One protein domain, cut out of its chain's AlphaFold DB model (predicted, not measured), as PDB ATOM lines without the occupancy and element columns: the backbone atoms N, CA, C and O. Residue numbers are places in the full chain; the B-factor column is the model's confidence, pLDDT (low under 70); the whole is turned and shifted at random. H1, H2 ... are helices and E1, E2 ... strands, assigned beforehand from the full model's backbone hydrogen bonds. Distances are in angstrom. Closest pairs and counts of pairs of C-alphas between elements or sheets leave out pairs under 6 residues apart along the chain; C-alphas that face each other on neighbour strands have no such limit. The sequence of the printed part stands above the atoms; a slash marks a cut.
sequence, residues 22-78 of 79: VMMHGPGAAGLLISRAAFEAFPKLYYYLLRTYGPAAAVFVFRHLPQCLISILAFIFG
ATOM      1  N   VAL A  22      58.348  29.859  14.567       65.50
ATOM      2  CA  VAL A  22      59.016  30.933  13.849       65.50
ATOM      3  C   VAL A  22      58.800  32.158  14.714       65.50
ATOM      4  O   VAL A  22      57.717  32.742  14.742       65.50
ATOM      5  N   MET A  23      59.808  32.468  15.515       73.94
ATOM      6  CA  MET A  23      59.770  33.609  16.404       73.94
ATOM      7  C   MET A  23      60.034  34.861  15.577       73.94
ATOM      8  O   MET A  23      61.002  34.917  14.819       73.94
ATOM      9  N   MET A  24      59.175  35.864  15.712       82.88
ATOM     10  CA  MET A  24      59.412  37.192  15.156       82.88
ATOM     11  C   MET A  24      59.461  38.223  16.275       82.88
ATOM     12  O   MET A  24      58.875  38.031  17.341       82.88
ATOM     13  N   HIS A  25      60.137  39.341  16.025       79.06
ATOM     14  CA  HIS A  25      60.043  40.492  16.913       79.06
ATOM     15  C   HIS A  25      58.612  41.028  16.909       79.06
ATOM     16  O   HIS A  25      58.098  41.442  15.867       79.06
ATOM     17  N   GLY A  26      57.973  41.019  18.077       77.44
ATOM     18  CA  GLY A  26      56.628  41.554  18.221       77.44
ATOM     19  C   GLY A  26      56.637  43.072  18.016       77.44
ATOM     20  O   GLY A  26      57.390  43.770  18.705       77.44
ATOM     21  N   PRO A  27      55.822  43.627  17.101       73.31
ATOM     22  CA  PRO A  27      55.717  45.072  16.957       73.31
ATOM     23  C   PRO A  27      55.200  45.663  18.275       73.31
ATOM     24  O   PRO A  27      54.189  45.217  18.813       73.31
ATOM     25  N   GLY A  28      55.933  46.619  18.850       76.94
ATOM     26  CA  GLY A  28      55.608  47.198  20.159       76.94
ATOM     27  C   GLY A  28      55.974  46.337  21.377       76.94
ATOM     28  O   GLY A  28      55.767  46.786  22.499       76.94
ATOM     29  N   ALA A  29      56.574  45.152  21.200       75.25
ATOM     30  CA  ALA A  29      56.972  44.247  22.286       75.25
ATOM     31  C   ALA A  29      58.311  44.599  22.966       75.25
ATOM     32  O   ALA A  29      58.940  43.726  23.558       75.25
ATOM     33  N   ALA A  30      58.804  45.836  22.841       75.81
ATOM     34  CA  ALA A  30      60.115  46.251  23.364       75.81
ATOM     35  C   ALA A  30      61.291  45.331  22.943       75.81
ATOM     36  O   ALA A  30      62.234  45.121  23.699       75.81
ATOM     37  N   GLY A  31      61.230  44.758  21.736       73.88
ATOM     38  CA  GLY A  31      62.267  43.854  21.233       73.88
ATOM     39  C   GLY A  31      62.120  42.391  21.666       73.88
ATOM     40  O   GLY A  31      63.039  41.605  21.464       73.88
ATOM     41  N   LEU A  32      60.989  42.004  22.254       78.75
ATOM     42  CA  LEU A  32      60.735  40.619  22.635       78.75
ATOM     43  C   LEU A  32      60.182  39.783  21.470       78.75
ATOM     44  O   LEU A  32      59.469  40.268  20.587       78.75
ATOM     45  N   LEU A  33      60.517  38.493  21.506       79.12
ATOM     46  CA  LEU A  33      60.140  37.500  20.506       79.12
ATOM     47  C   LEU A  33      58.748  36.920  20.780       79.12
ATOM     48  O   LEU A  33      58.456  36.510  21.903       79.12
ATOM     49  N   ILE A  34      57.923  36.834  19.739       82.12
ATOM     50  CA  ILE A  34      56.592  36.216  19.750       82.12
ATOM     51  C   ILE A  34      56.472  35.172  18.642       82.12
ATOM     52  O   ILE A  34      57.171  35.259  17.631       82.12
ATOM     53  N   SER A  35      55.573  34.199  18.793       78.62
ATOM     54  CA  SER A  35      55.276  33.256  17.714       78.62
ATOM     55  C   SER A  35      54.585  33.971  16.549       78.62
ATOM     56  O   SER A  35      53.505  34.548  16.707       78.62
ATOM     57  N   ARG A  36      55.200  33.918  15.363       77.69
ATOM     58  CA  ARG A  36      54.671  34.533  14.141       77.69
ATOM     59  C   ARG A  36      53.338  33.921  13.722       77.69
ATOM     60  O   ARG A  36      52.438  34.658  13.344       77.69
ATOM     61  N   ALA A  37      53.194  32.600  13.834       77.19
ATOM     62  CA  ALA A  37      51.962  31.903  13.463       77.19
ATOM     63  C   ALA A  37      50.769  32.355  14.322       77.19
ATOM     64  O   ALA A  37      49.682  32.594  13.802       77.19
ATOM     65  N   ALA A  38      50.998  32.555  15.621       75.31
ATOM     66  CA  ALA A  38      49.964  33.040  16.525       75.31
ATOM     67  C   ALA A  38      49.581  34.488  16.201       75.31
ATOM     68  O   ALA A  38      48.398  34.826  16.186       75.31
ATOM     69  N   PHE A  39      50.573  35.333  15.901       81.19
ATOM     70  CA  PHE A  39      50.349  36.722  15.512       81.19
ATOM     71  C   PHE A  39      49.590  36.853  14.184       81.19
ATOM     72  O   PHE A  39      48.683  37.674  14.098       81.19
ATOM     73  N   GLU A  40      49.920  36.044  13.172       81.94
ATOM     74  CA  GLU A  40      49.206  36.042  11.886       81.94
ATOM     75  C   GLU A  40      47.762  35.538  12.030       81.94
ATOM     76  O   GLU A  40      46.870  36.065  11.367       81.94
ATOM     77  N   ALA A  41      47.505  34.582  12.930       82.81
ATOM     78  CA  ALA A  41      46.153  34.099  13.202       82.81
ATOM     79  C   ALA A  41      45.287  35.133  13.944       82.81
ATOM     80  O   ALA A  41      44.128  35.336  13.590       82.81
ATOM     81  N   PHE A  42      45.841  35.804  14.963       84.81
ATOM     82  CA  PHE A  42      45.088  36.722  15.828       84.81
ATOM     83  C   PHE A  42      45.824  38.051  16.079       84.81
ATOM     84  O   PHE A  42      46.149  38.383  17.227       84.81
ATOM     85  N   PRO A  43      46.039  38.885  15.043       84.44
ATOM     86  CA  PRO A  43      46.771  40.146  15.196       84.44
ATOM     87  C   PRO A  43      46.016  41.137  16.092       84.44
ATOM     88  O   PRO A  43      46.609  41.888  16.867       84.44
ATOM     89  N   LYS A  44      44.680  41.111  16.036       86.56
ATOM     90  CA  LYS A  44      43.798  41.985  16.819       86.56
ATOM     91  C   LYS A  44      43.912  41.711  18.324       86.56
ATOM     92  O   LYS A  44      43.969  42.651  19.116       86.56
ATOM     93  N   LEU A  45      44.043  40.436  18.699       85.31
ATOM     94  CA  LEU A  45      44.261  40.006  20.081       85.31
ATOM     95  C   LEU A  45      45.596  40.482  20.620       85.31
ATOM     96  O   LEU A  45      45.654  41.017  21.723       85.31
ATOM     97  N   TYR A  46      46.646  40.375  19.814       84.44
ATOM     98  CA  TYR A  46      47.951  40.882  20.198       84.44
ATOM     99  C   TYR A  46      47.911  42.381  20.531       84.44
ATOM    100  O   TYR A  46      48.338  42.772  21.617       84.44
ATOM    101  N   TYR A  47      47.343  43.221  19.657       87.12
ATOM    102  CA  TYR A  47      47.244  44.663  19.919       87.12
ATOM    103  C   TYR A  47      46.330  45.000  21.099       87.12
ATOM    104  O   TYR A  47      46.618  45.941  21.842       87.12
ATOM    105  N   TYR A  48      45.258  44.232  21.300       88.25
ATOM    106  CA  TYR A  48      44.390  44.385  22.464       88.25
ATOM    107  C   TYR A  48      45.146  44.101  23.768       88.25
ATOM    108  O   TYR A  48      45.118  44.925  24.685       88.25
ATOM    109  N   LEU A  49      45.885  42.988  23.846       86.06
ATOM    110  CA  LEU A  49      46.705  42.679  25.020       86.06
ATOM    111  C   LEU A  49      47.812  43.713  25.223       86.06
ATOM    112  O   LEU A  49      48.040  44.142  26.352       86.06
ATOM    113  N   LEU A  50      48.458  44.142  24.137       87.81
ATOM    114  CA  LEU A  50      49.523  45.137  24.182       87.81
ATOM    115  C   LEU A  50      49.028  46.462  24.778       87.81
ATOM    116  O   LEU A  50      49.741  47.087  25.559       87.81
ATOM    117  N   ARG A  51      47.807  46.886  24.429       87.62
ATOM    118  CA  ARG A  51      47.228  48.157  24.885       87.62
ATOM    119  C   ARG A  51      46.642  48.085  26.295       87.62
ATOM    120  O   ARG A  51      46.681  49.085  27.003       87.62
ATOM    121  N   THR A  52      46.111  46.932  26.692       87.94
ATOM    122  CA  THR A  52      45.418  46.763  27.980       87.94
ATOM    123  C   THR A  52      46.360  46.328  29.102       87.94
ATOM    124  O   THR A  52      46.284  46.855  30.208       87.94
ATOM    125  N   TYR A  53      47.260  45.383  28.825       85.19
ATOM    126  CA  TYR A  53      48.139  44.757  29.826       85.19
ATOM    127  C   TYR A  53      49.626  45.057  29.596       85.19
ATOM    128  O   TYR A  53      50.469  44.711  30.424       85.19
ATOM    129  N   GLY A  54      49.959  45.698  28.476       85.06
ATOM    130  CA  GLY A  54      51.323  46.050  28.119       85.06
ATOM    131  C   GLY A  54      52.076  44.954  27.349       85.06
ATOM    132  O   GLY A  54      51.590  43.834  27.152       85.06
ATOM    133  N   PRO A  55      53.303  45.273  26.903       81.56
ATOM    134  CA  PRO A  55      54.080  44.416  26.012       81.56
ATOM    135  C   PRO A  55      54.511  43.090  26.648       81.56
ATOM    136  O   PRO A  55      54.515  42.067  25.969       81.56
ATOM    137  N   ALA A  56      54.822  43.070  27.947       81.50
ATOM    138  CA  ALA A  56      55.254  41.852  28.637       81.50
ATOM    139  C   ALA A  56      54.158  40.769  28.655       81.50
ATOM    140  O   ALA A  56      54.439  39.599  28.395       81.50
ATOM    141  N   ALA A  57      52.906  41.163  28.904       81.19
ATOM    142  CA  ALA A  57      51.769  40.247  28.941       81.19
ATOM    143  C   ALA A  57      51.425  39.704  27.546       81.19
ATOM    144  O   ALA A  57      51.230  38.500  27.382       81.19
ATOM    145  N   ALA A  58      51.414  40.572  26.527       82.00
ATOM    146  CA  ALA A  58      51.177  40.159  25.145       82.00
ATOM    147  C   ALA A  58      52.236  39.153  24.670       82.00
ATOM    148  O   ALA A  58      51.907  38.124  24.082       82.00
ATOM    149  N   VAL A  59      53.508  39.400  24.984       81.44
ATOM    150  CA  VAL A  59      54.597  38.481  24.643       81.44
ATOM    151  C   VAL A  59      54.442  37.156  25.365       81.44
ATOM    152  O   VAL A  59      54.583  36.121  24.729       81.44
ATOM    153  N   PHE A  60      54.140  37.162  26.664       81.62
ATOM    154  CA  PHE A  60      53.964  35.925  27.419       81.62
ATOM    155  C   PHE A  60      52.895  35.031  26.781       81.62
ATOM    156  O   PHE A  60      53.135  33.846  26.556       81.62
ATOM    157  N   VAL A  61      51.760  35.616  26.390       82.00
ATOM    158  CA  VAL A  61      50.685  34.889  25.706       82.00
ATOM    159  C   VAL A  61      51.148  34.343  24.355       82.00
ATOM    160  O   VAL A  61      51.049  33.146  24.119       82.00
ATOM    161  N   PHE A  62      51.735  35.163  23.486       78.81
ATOM    162  CA  PHE A  62      52.116  34.714  22.138       78.81
ATOM    163  C   PHE A  62      53.420  33.903  22.076       78.81
ATOM    164  O   PHE A  62      53.740  33.340  21.028       78.81
ATOM    165  N   ARG A  63      54.199  33.857  23.159       80.25
ATOM    166  CA  ARG A  63      55.456  33.102  23.251       80.25
ATOM    167  C   ARG A  63      55.293  31.782  23.993       80.25
ATOM    168  O   ARG A  63      55.906  30.802  23.588       80.25
ATOM    169  N   HIS A  64      54.523  31.758  25.082       76.44
ATOM    170  CA  HIS A  64      54.405  30.579  25.941       76.44
ATOM    171  C   HIS A  64      53.102  29.800  25.769       76.44
ATOM    172  O   HIS A  64      53.104  28.606  26.073       76.44
ATOM    173  N   LEU A  65      52.004  30.407  25.298       74.62
ATOM    174  CA  LEU A  65      50.756  29.659  25.127       74.62
ATOM    175  C   LEU A  65      50.713  28.930  23.774       74.62
ATOM    176  O   LEU A  65      51.100  29.494  22.748       74.62
ATOM    177  N   PRO A  66      50.178  27.694  23.744       71.06
ATOM    178  CA  PRO A  66      49.876  27.015  22.496       71.06
ATOM    179  C   PRO A  66      48.708  27.704  21.783       71.06
ATOM    180  O   PRO A  66      47.814  28.278  22.410       71.06
ATOM    181  N   GLN A  67      48.671  27.580  20.458       70.56
ATOM    182  CA  GLN A  67      47.717  28.286  19.600       70.56
ATOM    183  C   GLN A  67      46.244  27.990  19.938       70.56
ATOM    184  O   GLN A  67      45.399  28.866  19.811       70.56
ATOM    185  N   CYS A  68      45.945  26.799  20.472       70.75
ATOM    186  CA  CYS A  68      44.606  26.424  20.959       70.75
ATOM    187  C   CYS A  68      44.111  27.377  22.051       70.75
ATOM    188  O   CYS A  68      42.961  27.803  22.052       70.75
ATOM    189  N   LEU A  69      44.998  27.720  22.982       75.81
ATOM    190  CA  LEU A  69      44.677  28.569  24.121       75.81
ATOM    191  C   LEU A  69      44.516  30.029  23.681       75.81
ATOM    192  O   LEU A  69      43.637  30.726  24.175       75.81
ATOM    193  N   ILE A  70      45.304  30.457  22.692       79.56
ATOM    194  CA  ILE A  70      45.169  31.775  22.057       79.56
ATOM    195  C   ILE A  70      43.827  31.879  21.318       79.56
ATOM    196  O   ILE A  70      43.143  32.886  21.475       79.56
ATOM    197  N   SER A  71      43.399  30.833  20.599       76.06
ATOM    198  CA  SER A  71      42.065  30.777  19.980       76.06
ATOM    199  C   SER A  71      40.936  30.854  21.008       76.06
ATOM    200  O   SER A  71      39.950  31.549  20.781       76.06
ATOM    201  N   ILE A  72      41.069  30.173  22.152       80.81
ATOM    202  CA  ILE A  72      40.086  30.267  23.243       80.81
ATOM    203  C   ILE A  72      40.042  31.696  23.794       80.81
ATOM    204  O   ILE A  72      38.956  32.239  23.981       80.81
ATOM    205  N   LEU A  73      41.199  32.331  24.012       80.88
ATOM    206  CA  LEU A  73      41.252  33.737  24.416       80.88
ATOM    207  C   LEU A  73      40.572  34.644  23.380       80.88
ATOM    208  O   LEU A  73      39.795  35.510  23.770       80.88
ATOM    209  N   ALA A  74      40.834  34.443  22.086       80.62
ATOM    210  CA  ALA A  74      40.203  35.215  21.014       80.62
ATOM    211  C   ALA A  74      38.682  35.098  21.069       80.62
ATOM    212  O   ALA A  74      37.993  36.116  21.113       80.62
ATOM    213  N   PHE A  75      38.178  33.875  21.223       80.94
ATOM    214  CA  PHE A  75      36.754  33.615  21.371       80.94
ATOM    215  C   PHE A  75      36.152  34.280  22.623       80.94
ATOM    216  O   PHE A  75      35.095  34.899  22.536       80.94
ATOM    217  N   ILE A  76      36.831  34.216  23.777       83.00
ATOM    218  CA  ILE A  76      36.377  34.852  25.031       83.00
ATOM    219  C   ILE A  76      36.312  36.378  24.892       83.00
ATOM    220  O   ILE A  76      35.373  37.003  25.380       83.00
ATOM    221  N   PHE A  77      37.295  36.983  24.222       78.94
ATOM    222  CA  PHE A  77      37.313  38.422  23.949       78.94
ATOM    223  C   PHE A  77      36.422  38.828  22.758       78.94
ATOM    224  O   PHE A  77      36.331  40.019  22.457       78.94
ATOM    225  N   GLY A  78      35.742  37.875  22.111       74.25
ATOM    226  CA  GLY A  78      34.807  38.124  21.013       74.25
ATOM    227  C   GLY A  78      35.471  38.549  19.700       74.25
ATOM    228  O   GLY A  78      34.915  39.390  18.991       74.25
TER     229      GLY A  78
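Overview. This is residues 22 to 78 of the 79 residues of an uncharacterized protein of Triticum aestivum (UniProt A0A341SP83). A small strand hairpin, E1 and E2, packs by E2 on helix H3, and H2 pairs with H3 as a helical hairpin. Short H1 follows E2, and H4 lies loosely at the end far from the strands. The 57 printed residues hold two named strands, antiparallel in order E1 - E2, then four named helices; the class is mostly helix. The whole is compact, radius of gyration of the C-alphas 9.9 A, spanning 27 by 24 by 16 A.

Arrangement. Start at E1, residues 23 to 25, and its hairpin partner E2, residues 33 to 35: N 24 and O 34 are 2.8 A apart, within hydrogen-bond range. From E2, look to H3, residues 55 to 64; their closest C-alphas, of Ile 34 and Arg 63, are 4.8 A apart. H2, residues 43 to 52, touches H3 at a steep tilt of 43 degrees, opposite ways, closest at the C-alphas of Leu 49 and Ala 58, 5.1 A. H1, residues 36 to 41, is close to H3 but not clearly touching, about perpendicular at 84 degrees, closest at the C-alphas of Ala 38 and Phe 62, 6.2 A. H4, residues 67 to 76, is close to H2 but not clearly touching, closest at the C-alphas of Leu 45 and Ala 74, 6.3 A. In H1, H2, H3 and H4 every O i to N i+4 pair is within hydrogen-bond range.

Along the chain. Find C-alpha 23 at (59.770, 33.609, 16.404), where E1 begins. H2 is 14.5 A long, H3 13.8 A and H4 14.2 A, ending at C-alpha 76, (36.377, 34.852, 25.031).

Size, cuts and confidence. The C-alphas farthest apart, of Gly 31 and Gly 78, are 28.1 A apart. The printed part has no cut and no long link; its mean pLDDT is 79.9, with residue 22 under 70.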